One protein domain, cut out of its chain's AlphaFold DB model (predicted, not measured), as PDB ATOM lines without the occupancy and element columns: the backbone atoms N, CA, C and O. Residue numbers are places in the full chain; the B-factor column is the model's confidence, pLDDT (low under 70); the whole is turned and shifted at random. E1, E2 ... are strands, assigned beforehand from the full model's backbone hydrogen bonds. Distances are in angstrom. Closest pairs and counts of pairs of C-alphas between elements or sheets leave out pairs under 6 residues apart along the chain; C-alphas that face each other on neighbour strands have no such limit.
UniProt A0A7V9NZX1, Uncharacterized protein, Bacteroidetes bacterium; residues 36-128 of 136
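What this domain is: This is residues 36 to 128 of the 136 residues of an uncharacterized protein of Bacteroidetes bacterium (UniProt A0A7V9NZX1). Two four-stranded sheets lie face to face as a sandwich, with a long-stranded, strongly twisted sheet E1 E2 E3 E4 over a shorter-stranded sheet E5 E6 E8 E7. The chain winds through E1 to E4 as a row of hairpins, passes round one end of the sandwich in residues 83 to 92, and comes back as E5 beneath the E1 edge, while E7 is beneath the E4 edge. The printed part has 93 residues with eight named strands, E1 to E8 in order, and no named helix: the class is all strand. The first sheet is antiparallel, the second mixed. The whole is compact, with a radius of gyration of the C-alphas of 12.9 A and spans of 38 by 27 by 18 A.

How they stand to each other: Start with the larger sheet, E1 at residues 36 to 45, E2 at 48 to 58, E3 at 61 to 70 and E4 at 73 to 82, in that order across. It is a meander, each strand the antiparallel neighbour of the one before. Between E1 and E2 find N 40 and O 52 at 2.9 A; between E2 and E3, N 53 and O 65 at 2.8 A; between E3 and E4, N 64 and O 80 at 2.8 A. E4 bends by 50 degrees at residue 77. The other sheet runs E5, residues 93 to 98, E6, 101 to 106, E8, 122 to 127, and E7, 113 to 116. Look for N 96 and O 103 of the hairpin E5 and E6 at 3.0 A, N 104 and O 124 of the parallel pair E6 and E8 at 2.8 A, and N 115 and O 123 of the hairpin E7 and E8 at 2.9 A. The facing parts of the two sheets are 10.1 A centre to centre, with their strands at 14 degrees. The closest C-alphas of E1 and E5 are those of Val 42 and Phe 95, 6.4 A apart; those of E4 and E7 are Ile 77 and His 115, 7.3 A. E2 and E6 are apart.

Where its parts are: Find C-alpha 36 at (159.502, 188.816, 173.188); from there E1 runs 26.0 A to C-alpha 45. E2 covers 31.6 A, E3 29.8 A and E4 26.9 A. E5 begins at C-alpha 93 at (159.345, 192.784, 155.757), and E8 ends at C-alpha 127 at (161.536, 187.914, 148.084).

The domain as a whole: The two C-alphas farthest apart are those of Ile 59 and His 99, 38.8 A. The printed part has no cut and no long link. The mean pLDDT of the printed part is 84.8; look for values under 70 in residues 85 to 91 and 109 to 112.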
ATOM      1  N   PHE A  36     160.480 188.051 173.949       90.94
ATOM      2  CA  PHE A  36     159.502 188.816 173.188       90.94
ATOM      3  C   PHE A  36     160.004 190.234 172.889       90.94
ATOM      4  O   PHE A  36     160.443 190.946 173.789       90.94
ATOM      5  N   ILE A  37     159.877 190.661 171.631       90.00
ATOM      6  CA  ILE A  37     160.249 192.009 171.186       90.00
ATOM      7  C   ILE A  37     158.995 192.840 170.918       90.00
ATOM      8  O   ILE A  37     158.798 193.892 171.522       90.00
ATOM      9  N   SER A  38     158.155 192.394 169.981       90.38
ATOM     10  CA  SER A  38     156.963 193.137 169.569       90.38
ATOM     11  C   SER A  38     155.924 192.241 168.903       90.38
ATOM     12  O   SER A  38     156.214 191.130 168.460       90.38
ATOM     13  N   THR A  39     154.684 192.724 168.843       92.19
ATOM     14  CA  THR A  39     153.634 192.194 167.967       92.19
ATOM     15  C   THR A  39     152.967 193.351 167.265       92.19
ATOM     16  O   THR A  39     152.658 194.358 167.898       92.19
ATOM     17  N   GLU A  40     152.718 193.196 165.972       90.62
ATOM     18  CA  GLU A  40     152.155 194.256 165.155       90.62
ATOM     19  C   GLU A  40     151.115 193.733 164.184       90.62
ATOM     20  O   GLU A  40     151.195 192.604 163.699       90.62
ATOM     21  N   LYS A  41     150.146 194.595 163.877       92.19
ATOM     22  CA  LYS A  41     149.161 194.350 162.832       92.19
ATOM     23  C   LYS A  41     149.783 194.645 161.474       92.19
ATOM     24  O   LYS A  41     150.190 195.777 161.227       92.19
ATOM     25  N   VAL A  42     149.803 193.644 160.597       89.44
ATOM     26  CA  VAL A  42     150.300 193.791 159.217       89.44
ATOM     27  C   VAL A  42     149.187 194.145 158.240       89.44
ATOM     28  O   VAL A  42     149.442 194.734 157.197       89.44
ATOM     29  N   GLY A  43     147.942 193.798 158.570       90.38
ATOM     30  CA  GLY A  43     146.814 194.035 157.685       90.38
ATOM     31  C   GLY A  43     145.522 193.406 158.183       90.38
ATOM     32  O   GLY A  43     145.484 192.758 159.232       90.38
ATOM     33  N   GLN A  44     144.453 193.625 157.428       93.19
ATOM     34  CA  GLN A  44     143.156 193.011 157.667       93.19
ATOM     35  C   GLN A  44     142.444 192.798 156.332       93.19
ATOM     36  O   GLN A  44     142.392 193.721 155.524       93.19
ATOM     37  N   ILE A  45     141.918 191.593 156.126       92.19
ATOM     38  CA  ILE A  45     141.088 191.217 154.976       92.19
ATOM     39  C   ILE A  45     139.806 190.640 155.569       92.19
ATOM     40  O   ILE A  45     139.862 189.696 156.356       92.19
ATOM     41  N   ASP A  46     138.668 191.267 155.279       91.06
ATOM     42  CA  ASP A  46     137.384 190.973 155.920       91.06
ATOM     43  C   ASP A  46     137.480 190.930 157.464       91.06
ATOM     44  O   ASP A  46     137.827 191.925 158.117       91.06
ATOM     45  N   ASN A  47     137.173 189.774 158.064       92.06
ATOM     46  CA  ASN A  47     137.262 189.531 159.504       92.06
ATOM     47  C   ASN A  47     138.586 188.873 159.939       92.06
ATOM     48  O   ASN A  47     138.750 188.563 161.119       92.06
ATOM     49  N   GLU A  48     139.535 188.679 159.020       94.06
ATOM     50  CA  GLU A  48     140.860 188.140 159.306       94.06
ATOM     51  C   GLU A  48     141.857 189.279 159.535       94.06
ATOM     52  O   GLU A  48     142.205 190.033 158.626       94.06
ATOM     53  N   THR A  49     142.342 189.412 160.770       95.31
ATOM     54  CA  THR A  49     143.426 190.339 161.109       95.31
ATOM     55  C   THR A  49     144.751 189.599 161.115       95.31
ATOM     56  O   THR A  49     144.939 188.645 161.865       95.31
ATOM     57  N   PHE A  50     145.702 190.065 160.316       93.62
ATOM     58  CA  PHE A  50     147.027 189.471 160.234       93.62
ATOM     59  C   PHE A  50     147.975 190.188 161.185       93.62
ATOM     60  O   PHE A  50     148.052 191.420 161.202       93.62
ATOM     61  N   LEU A  51     148.711 189.403 161.962       94.06
ATOM     62  CA  LEU A  51     149.694 189.874 162.923       94.06
ATOM     63  C   LEU A  51     151.047 189.229 162.642       94.06
ATOM     64  O   LEU A  51     151.122 188.091 162.172       94.06
ATOM     65  N   TYR A  52     152.115 189.918 163.018       90.12
ATOM     66  CA  TYR A  52     153.424 189.298 163.157       90.12
ATOM     67  C   TYR A  52     154.006 189.607 164.537       90.12
ATOM     68  O   TYR A  52     153.839 190.711 165.053       90.12
ATOM     69  N   SER A  53     154.665 188.622 165.139       92.44
ATOM     70  CA  SER A  53     155.348 188.734 166.427       92.44
ATOM     71  C   SER A  53     156.839 188.472 166.241       92.44
ATOM     72  O   SER A  53     157.206 187.500 165.585       92.44
ATOM     73  N   ALA A  54     157.696 189.303 166.828       90.00
ATOM     74  CA  ALA A  54     159.144 189.126 166.803       90.00
ATOM     75  C   ALA A  54     159.667 188.691 168.176       90.00
ATOM     76  O   ALA A  54     159.264 189.234 169.208       90.00
ATOM     77  N   TYR A  55     160.593 187.738 168.161       91.25
ATOM     78  CA  TYR A  55     161.253 187.180 169.332       91.25
ATOM     79  C   TYR A  55     162.759 187.126 169.081       91.25
ATOM     80  O   TYR A  55     163.187 186.783 167.978       91.25
ATOM     81  N   LYS A  56     163.569 187.435 170.092       89.94
ATOM     82  CA  LYS A  56     165.012 187.188 170.082       89.94
ATOM     83  C   LYS A  56     165.255 185.805 170.674       89.94
ATOM     84  O   LYS A  56     164.753 185.515 171.749       89.94
ATOM     85  N   THR A  57     165.985 184.956 169.964       89.62
ATOM     86  CA  THR A  57     166.231 183.556 170.365       89.62
ATOM     87  C   THR A  57     167.696 183.302 170.726       89.62
ATOM     88  O   THR A  57     168.067 182.200 171.113       89.62
ATOM     89  N   GLY A  58     168.550 184.315 170.569       84.94
ATOM     90  CA  GLY A  58     169.977 184.277 170.870       84.94
ATOM     91  C   GLY A  58     170.660 185.590 170.486       84.94
ATOM     92  O   GLY A  58     170.006 186.556 170.084       84.94
ATOM     93  N   ILE A  59     171.988 185.644 170.602       84.69
ATOM     94  CA  ILE A  59     172.779 186.760 170.056       84.69
ATOM     95  C   ILE A  59     172.611 186.737 168.533       84.69
ATOM     96  O   ILE A  59     172.819 185.690 167.930       84.69
ATOM     97  N   ASP A  60     172.148 187.847 167.953       84.06
ATOM     98  CA  ASP A  60     171.884 188.032 166.515       84.06
ATOM     99  C   ASP A  60     170.972 186.979 165.859       84.06
ATOM    100  O   ASP A  60     170.975 186.797 164.643       84.06
ATOM    101  N   ASN A  61     170.148 186.302 166.666       86.12
ATOM    102  CA  ASN A  61     169.186 185.305 166.211       86.12
ATOM    103  C   ASN A  61     167.766 185.711 166.612       86.12
ATOM    104  O   ASN A  61     167.496 186.049 167.771       86.12
ATOM    105  N   TYR A  62     166.856 185.660 165.643       87.69
ATOM    106  CA  TYR A  62     165.481 186.111 165.788       87.69
ATOM    107  C   TYR A  62     164.500 185.127 165.163       87.69
ATOM    108  O   TYR A  62     164.733 184.566 164.091       87.69
ATOM    109  N   ARG A  63     163.343 184.992 165.801       89.50
ATOM    110  CA  ARG A  63     162.188 184.260 165.296       89.50
ATOM    111  C   ARG A  63     161.045 185.233 165.068       89.50
ATOM    112  O   ARG A  63     160.680 186.003 165.950       89.50
ATOM    113  N   ILE A  64     160.453 185.155 163.890       88.88
ATOM    114  CA  ILE A  64     159.303 185.941 163.471       88.88
ATOM    115  C   ILE A  64     158.133 184.982 163.272       88.88
ATOM    116  O   ILE A  64     158.210 184.063 162.461       88.88
ATOM    117  N   GLU A  65     157.055 185.184 164.015       91.62
ATOM    118  CA  GLU A  65     155.856 184.353 163.964       91.62
ATOM    119  C   GLU A  65     154.709 185.129 163.318       91.62
ATOM    120  O   GLU A  65     154.270 186.151 163.845       91.62
ATOM    121  N   PHE A  66     154.195 184.625 162.198       90.88
ATOM    122  CA  PHE A  66     153.037 185.190 161.512       90.88
ATOM    123  C   PHE A  66     151.762 184.482 161.958       90.88
ATOM    124  O   PHE A  66     151.692 183.249 161.973       90.88
ATOM    125  N   LYS A  67     150.741 185.267 162.303       94.00
ATOM    126  CA  LYS A  67     149.468 184.799 162.859       94.00
ATOM    127  C   LYS A  67     148.296 185.454 162.139       94.00
ATOM    128  O   LYS A  67     148.398 186.579 161.654       94.00
ATOM    129  N   VAL A  68     147.166 184.761 162.127       94.88
ATOM    130  CA  VAL A  68     145.865 185.320 161.760       94.88
ATOM    131  C   VAL A  68     144.950 185.256 162.973       94.88
ATOM    132  O   VAL A  68     144.924 184.253 163.687       94.88
ATOM    133  N   VAL A  69     144.218 186.335 163.209       95.06
ATOM    134  CA  VAL A  69     143.162 186.425 164.209       95.06
ATOM    135  C   VAL A  69     141.836 186.482 163.476       95.06
ATOM    136  O   VAL A  69     141.630 187.364 162.642       95.06
ATOM    137  N   VAL A  70     140.951 185.543 163.794       93.94
ATOM    138  CA  VAL A  70     139.576 185.508 163.299       93.94
ATOM    139  C   VAL A  70     138.668 185.550 164.515       93.94
ATOM    140  O   VAL A  70     138.683 184.638 165.340       93.94
ATOM    141  N   ASP A  71     137.912 186.633 164.649       87.94
ATOM    142  CA  ASP A  71     137.076 186.918 165.817       87.94
ATOM    143  C   ASP A  71     137.886 186.923 167.135       87.94
ATOM    144  O   ASP A  71     138.505 187.932 167.473       87.94
ATOM    145  N   LYS A  72     137.905 185.809 167.884       88.06
ATOM    146  CA  LYS A  72     138.688 185.638 169.127       88.06
ATOM    147  C   LYS A  72     139.785 184.574 169.022       88.06
ATOM    148  O   LYS A  72     140.582 184.435 169.949       88.06
ATOM    149  N   ASP A  73     139.845 183.855 167.908       92.00
ATOM    150  CA  ASP A  73     140.770 182.748 167.719       92.00
ATOM    151  C   ASP A  73     142.023 183.224 166.993       92.00
ATOM    152  O   ASP A  73     141.958 183.848 165.936       92.00
ATOM    153  N   THR A  74     143.187 182.890 167.548       92.81
ATOM    154  CA  THR A  74     144.483 183.162 166.918       92.81
ATOM    155  C   THR A  74     145.063 181.866 166.369       92.81
ATOM    156  O   THR A  74     145.207 180.886 167.096       92.81
ATOM    157  N   SER A  75     145.421 181.853 165.088       92.44
ATOM    158  CA  SER A  75     146.071 180.721 164.424       92.44
ATOM    159  C   SER A  75     147.437 181.129 163.889       92.44
ATOM    160  O   SER A  75     147.569 182.145 163.207       92.44
ATOM    161  N   LYS A  76     148.460 180.316 164.165       92.12
ATOM    162  CA  LYS A  76     149.780 180.480 163.550       92.12
ATOM    163  C   LYS A  76     149.716 180.093 162.073       92.12
ATOM    164  O   LYS A  76     149.167 179.049 161.731       92.12
ATOM    165  N   ILE A  77     150.316 180.922 161.228       90.19
ATOM    166  CA  ILE A  77     150.405 180.727 159.780       90.19
ATOM    167  C   ILE A  77     151.760 180.091 159.448       90.19
ATOM    168  O   ILE A  77     151.825 178.993 158.900       90.19
ATOM    169  N   PHE A  78     152.856 180.765 159.809       87.75
ATOM    170  CA  PHE A  78     154.217 180.259 159.645       87.75
ATOM    171  C   PHE A  78     155.201 180.974 160.574       87.75
ATOM    172  O   PHE A  78     154.949 182.080 161.043       87.75
ATOM    173  N   ASP A  79     156.353 180.339 160.777       88.06
ATOM    174  CA  ASP A  79     157.525 180.948 161.397       88.06
ATOM    175  C   ASP A  79     158.577 181.297 160.334       88.06
ATOM    176  O   ASP A  79     158.685 180.644 159.281       88.06
ATOM    177  N   TYR A  80     159.374 182.314 160.633       84.69
ATOM    178  CA  TYR A  80     160.568 182.694 159.899       84.69
ATOM    179  C   TYR A  80     161.714 182.929 160.884       84.69
ATOM    180  O   TYR A  80     161.516 183.565 161.913       84.69
ATOM    181  N   TYR A  81     162.901 182.415 160.575       85.75
ATOM    182  CA  TYR A  81     164.083 182.568 161.420       85.75
ATOM    183  C   TYR A  81     165.101 183.443 160.697       85.75
ATOM    184  O   TYR A  81     165.385 183.230 159.517       85.75
ATOM    185  N   ILE A  82     165.612 184.442 161.405       82.94
ATOM    186  CA  ILE A  82     166.692 185.317 160.964       82.94
ATOM    187  C   ILE A  82     167.884 184.961 161.843       82.94
ATOM    188  O   ILE A  82     167.842 185.197 163.048       82.94
ATOM    189  N   ASN A  83     168.914 184.384 161.238       81.62
ATOM    190  CA  ASN A  83     170.153 184.039 161.925       81.62
ATOM    191  C   ASN A  83     171.249 185.002 161.481       81.62
ATOM    192  O   ASN A  83     171.280 185.362 160.302       81.62
ATOM    193  N   ASP A  84     172.138 185.357 162.406       70.56
ATOM    194  CA  ASP A  84     173.286 186.238 162.166       70.56
ATOM    195  C   ASP A  84     172.886 187.548 161.462       70.56
ATOM    196  O   ASP A  84     173.382 187.917 160.396       70.56
ATOM    197  N   GLY A  85     171.879 188.227 162.016       69.81
ATOM    198  CA  GLY A  85     171.328 189.440 161.419       69.81
ATOM    199  C   GLY A  85     170.839 190.432 162.459       69.81
ATOM    200  O   GLY A  85     170.408 190.052 163.538       69.81
ATOM    201  N   ILE A  86     170.850 191.723 162.122       67.00
ATOM    202  CA  ILE A  86     170.257 192.760 162.974       67.00
ATOM    203  C   ILE A  86     168.771 192.873 162.625       67.00
ATOM    204  O   ILE A  86     168.410 193.447 161.592       67.00
ATOM    205  N   TYR A  87     167.893 192.372 163.499       66.81
ATOM    206  CA  TYR A  87     166.462 192.638 163.362       66.81
ATOM    207  C   TYR A  87     166.195 194.134 163.537       66.81
ATOM    208  O   TYR A  87     166.295 194.699 164.626       66.81
ATOM    209  N   THR A  88     165.794 194.766 162.441       65.50
ATOM    210  CA  THR A  88     165.083 196.039 162.455       65.50
ATOM    211  C   THR A  88     163.812 195.846 161.651       65.50
ATOM    212  O   THR A  88     163.839 195.337 160.527       65.50
ATOM    213  N   LYS A  89     162.684 196.221 162.256       59.06
ATOM    214  CA  LYS A  89     161.342 196.112 161.679       59.06
ATOM    215  C   LYS A  89     161.294 196.602 160.226       59.06
ATOM    216  O   LYS A  89     160.889 195.857 159.344       59.06
ATOM    217  N   GLU A  90     161.793 197.812 159.990       58.31
ATOM    218  CA  GLU A  90     161.778 198.498 158.689       58.31
ATOM    219  C   GLU A  90     162.624 197.816 157.605       58.31
ATOM    220  O   GLU A  90     162.480 198.126 156.430       58.31
ATOM    221  N   ARG A  91     163.528 196.902 157.980       63.09
ATOM    222  CA  ARG A  91     164.432 196.222 157.039       63.09
ATOM    223  C   ARG A  91     164.100 194.754 156.821       63.09
ATOM    224  O   ARG A  91     164.858 194.062 156.154       63.09
ATOM    225  N   SER A  92     163.037 194.245 157.441       70.00
ATOM    226  CA  SER A  92     162.789 192.801 157.463       70.00
ATOM    227  C   SER A  92     161.660 192.385 156.522       70.00
ATOM    228  O   SER A  92     161.827 191.412 155.778       70.00
ATOM    229  N   PHE A  93     160.543 193.122 156.528       79.19
ATOM    230  CA  PHE A  93     159.345 192.784 155.757       79.19
ATOM    231  C   PHE A  93     158.590 194.031 155.284       79.19
ATOM    232  O   PHE A  93     158.374 194.950 156.071       79.19
ATOM    233  N   ASP A  94     158.107 193.990 154.043       85.62
ATOM    234  CA  ASP A  94     157.081 194.892 153.520       85.62
ATOM    235  C   ASP A  94     155.759 194.134 153.370       85.62
ATOM    236  O   ASP A  94     155.736 192.957 152.994       85.62
ATOM    237  N   PHE A  95     154.650 194.821 153.628       87.12
ATOM    238  CA  PHE A  95     153.311 194.239 153.580       87.12
ATOM    239  C   PHE A  95     152.441 194.989 152.582       87.12
ATOM    240  O   PHE A  95     152.413 196.218 152.568       87.12
ATOM    241  N   SER A  96     151.697 194.252 151.765       89.50
ATOM    242  CA  SER A  96     150.660 194.830 150.912       89.50
ATOM    243  C   SER A  96     149.483 193.874 150.769       89.50
ATOM    244  O   SER A  96     149.632 192.664 150.919       89.50
ATOM    245  N   ILE A  97     148.297 194.423 150.524       88.94
ATOM    246  CA  ILE A  97     147.072 193.652 150.311       88.94
ATOM    247  C   ILE A  97     146.598 193.926 148.890       88.94
ATOM    248  O   ILE A  97     146.423 195.082 148.504       88.94
ATOM    249  N   VAL A  98     146.392 192.859 148.125       90.00
ATOM    250  CA  VAL A  98     145.890 192.909 146.753       90.00
ATOM    251  C   VAL A  98     144.733 191.922 146.642       90.00
ATOM    252  O   VAL A  98     144.946 190.711 146.660       90.00
ATOM    253  N   HIS A  99     143.509 192.445 146.527       88.25
ATOM    254  CA  HIS A  99     142.273 191.655 146.629       88.25
ATOM    255  C   HIS A  99     142.269 190.824 147.927       88.25
ATOM    256  O   HIS A  99     142.503 191.371 149.003       88.25
ATOM    257  N   ASP A 100     142.105 189.506 147.816       89.19
ATOM    258  CA  ASP A 100     142.070 188.567 148.942       89.19
ATOM    259  C   ASP A 100     143.450 187.949 149.221       89.19
ATOM    260  O   ASP A 100     143.566 186.807 149.680       89.19
ATOM    261  N   THR A 101     144.521 188.665 148.861       89.12
ATOM    262  CA  THR A 101     145.902 188.203 149.025       89.12
ATOM    263  C   THR A 101     146.721 189.182 149.852       89.12
ATOM    264  O   THR A 101     146.910 190.335 149.467       89.12
ATOM    265  N   LEU A 102     147.262 188.698 150.971       89.56
ATOM    266  CA  LEU A 102     148.322 189.370 151.715       89.56
ATOM    267  C   LEU A 102     149.674 189.006 151.092       89.56
ATOM    268  O   LEU A 102     150.099 187.851 151.141       89.56
ATOM    269  N   ILE A 103     150.366 189.999 150.548       89.50
ATOM    270  CA  ILE A 103     151.724 189.860 150.030       89.50
ATOM    271  C   ILE A 103     152.700 190.285 151.126       89.50
ATOM    272  O   ILE A 103     152.675 191.424 151.600       89.50
ATOM    273  N   VAL A 104     153.579 189.363 151.510       87.75
ATOM    274  CA  VAL A 104     154.664 189.580 152.469       87.75
ATOM    275  C   VAL A 104     155.981 189.561 151.704       87.75
ATOM    276  O   VAL A 104     156.442 188.501 151.287       87.75
ATOM    277  N   SER A 105     156.601 190.720 151.514       86.12
ATOM    278  CA  SER A 105     157.887 190.821 150.819       86.12
ATOM    279  C   SER A 105     159.014 190.830 151.837       86.12
ATOM    280  O   SER A 105     159.153 191.786 152.593       86.12
ATOM    281  N   CYS A 106     159.839 189.790 151.881       79.81
ATOM    282  CA  CYS A 106     160.985 189.775 152.788       79.81
ATOM    283  C   CYS A 106     162.252 190.273 152.112       79.81
ATOM    284  O   CYS A 106     162.500 189.997 150.936       79.81
ATOM    285  N   HIS A 107     163.136 190.872 152.904       78.12
ATOM    286  CA  HIS A 107     164.454 191.295 152.424       78.12
ATOM    287  C   HIS A 107     165.520 190.183 152.530       78.12
ATOM    288  O   HIS A 107     166.658 190.353 152.098       78.12
ATOM    289  N   TYR A 108     165.158 189.008 153.051       70.88
ATOM    290  CA  TYR A 108     166.059 187.865 153.229       70.88
ATOM    291  C   TYR A 108     165.892 186.805 152.122       70.88
ATOM    292  O   TYR A 108     164.815 186.629 151.549       70.88
ATOM    293  N   GLN A 109     166.974 186.078 151.808       58.12
ATOM    294  CA  GLN A 109     167.107 185.247 150.597       58.12
ATOM    295  C   GLN A 109     166.129 184.058 150.465       58.12
ATOM    296  O   GLN A 109     166.006 183.529 149.364       58.12
ATOM    297  N   LEU A 110     165.412 183.649 151.522       57.53
ATOM    298  CA  LEU A 110     164.636 182.394 151.555       57.53
ATOM    299  C   LEU A 110     163.116 182.568 151.707       57.53
ATOM    300  O   LEU A 110     162.407 181.673 152.166       57.53
ATOM    301  N   CYS A 111     162.581 183.707 151.286       63.84
ATOM    302  CA  CYS A 111     161.164 184.015 151.441       63.84
ATOM    303  C   CYS A 111     160.310 183.636 150.231       63.84
ATOM    304  O   CYS A 111     159.764 184.504 149.558       63.84
ATOM    305  N   LYS A 112     160.162 182.336 149.952       64.06
ATOM    306  CA  LYS A 112     159.041 181.871 149.125       64.06
ATOM    307  C   LYS A 112     158.191 180.884 149.905       64.06
ATOM    308  O   LYS A 112     158.582 179.738 150.106       64.06
ATOM    309  N   LYS A 113     157.032 181.346 150.365       77.31
ATOM    310  CA  LYS A 113     156.023 180.524 151.039       77.31
ATOM    311  C   LYS A 113     154.650 180.922 150.524       77.31
ATOM    312  O   LYS A 113     154.393 182.095 150.288       77.31
ATOM    313  N   TYR A 114     153.781 179.939 150.374       82.12
ATOM    314  CA  TYR A 114     152.383 180.150 150.036       82.12
ATOM    315  C   TYR A 114     151.537 179.530 151.139       82.12
ATOM    316  O   TYR A 114     151.794 178.397 151.556       82.12
ATOM    317  N   HIS A 115     150.545 180.266 151.622       86.00
ATOM    318  CA  HIS A 115     149.610 179.782 152.625       86.00
ATOM    319  C   HIS A 115     148.192 180.228 152.283       86.00
ATOM    320  O   HIS A 115     147.991 181.263 151.654       86.00
ATOM    321  N   LYS A 116     147.200 179.450 152.714       88.38
ATOM    322  CA  LYS A 116     145.788 179.809 152.603       88.38
ATOM    323  C   LYS A 116     145.142 179.655 153.971       88.38
ATOM    324  O   LYS A 116     145.286 178.606 154.595       88.38
ATOM    325  N   THR A 117     144.482 180.702 154.450       86.19
ATOM    326  CA  THR A 117     143.789 180.666 155.740       86.19
ATOM    327  C   THR A 117     142.571 179.745 155.668       86.19
ATOM    328  O   THR A 117     142.109 179.365 154.588       86.19
ATOM    329  N   LYS A 118     141.995 179.411 156.829       83.38
ATOM    330  CA  LYS A 118     140.750 178.625 156.889       83.38
ATOM    331  C   LYS A 118     139.572 179.328 156.203       83.38
ATOM    332  O   LYS A 118     138.673 178.642 155.730       83.38
ATOM    333  N   LYS A 119     139.565 180.667 156.150       84.56
ATOM    334  CA  LYS A 119     138.535 181.460 155.456       84.56
ATOM    335  C   LYS A 119     138.795 181.609 153.959       84.56
ATOM    336  O   LYS A 119     137.876 181.944 153.224       84.56
ATOM    337  N   GLY A 120     140.003 181.293 153.500       84.69
ATOM    338  CA  GLY A 120     140.352 181.271 152.086       84.69
ATOM    339  C   GLY A 120     141.225 182.434 151.623       84.69
ATOM    340  O   GLY A 120     141.606 182.435 150.452       84.69
ATOM    341  N   THR A 121     141.603 183.349 152.515       88.62
ATOM    342  CA  THR A 121     142.572 184.406 152.219       88.62
ATOM    343  C   THR A 121     143.917 183.797 151.877       88.62
ATOM    344  O   THR A 121     144.400 182.871 152.540       88.62
ATOM    345  N   THR A 122     144.526 184.319 150.823       91.12
ATOM    346  CA  THR A 122     145.819 183.858 150.341       91.12
ATOM    347  C   THR A 122     146.927 184.687 150.970       91.12
ATOM    348  O   THR A 122     146.801 185.893 151.149       91.12
ATOM    349  N   ILE A 123     148.026 184.037 151.330       89.00
ATOM    350  CA  ILE A 123     149.223 184.705 151.825       89.00
ATOM    351  C   ILE A 123     150.374 184.262 150.945       89.00
ATOM    352  O   ILE A 123     150.741 183.081 150.926       89.00
ATOM    353  N   GLU A 124     150.944 185.219 150.231       89.56
ATOM    354  CA  GLU A 124     152.099 184.998 149.380       89.56
ATOM    355  C   GLU A 124     153.311 185.689 149.991       89.56
ATOM    356  O   GLU A 124     153.383 186.913 150.088       89.56
ATOM    357  N   VAL A 125     154.276 184.887 150.419       86.81
ATOM    358  CA  VAL A 125     155.569 185.378 150.873       86.81
ATOM    359  C   VAL A 125     156.500 185.368 149.675       86.81
ATOM    360  O   VAL A 125     156.744 184.307 149.094       86.81
ATOM    361  N   THR A 126     157.011 186.537 149.315       84.81
ATOM    362  CA  THR A 126     157.923 186.726 148.189       84.81
ATOM    363  C   THR A 126     159.225 187.367 148.656       84.81
ATOM    364  O   THR A 126     159.305 188.007 149.706       84.81
ATOM    365  N   LYS A 127     160.293 187.174 147.881       79.12
ATOM    366  CA  LYS A 127     161.536 187.914 148.084       79.12
ATOM    367  C   LYS A 127     161.361 189.304 147.483       79.12
ATOM    368  O   LYS A 127     161.021 189.408 146.307       79.12
ATOM    369  N   ASN A 128     161.669 190.346 148.249       70.50
ATOM    370  CA  ASN A 128     161.746 191.693 147.708       70.50
ATOM    371  C   ASN A 128     162.898 191.752 146.680       70.50
ATOM    372  O   ASN A 128     164.068 191.547 147.024       70.50
TER     373      ASN A 128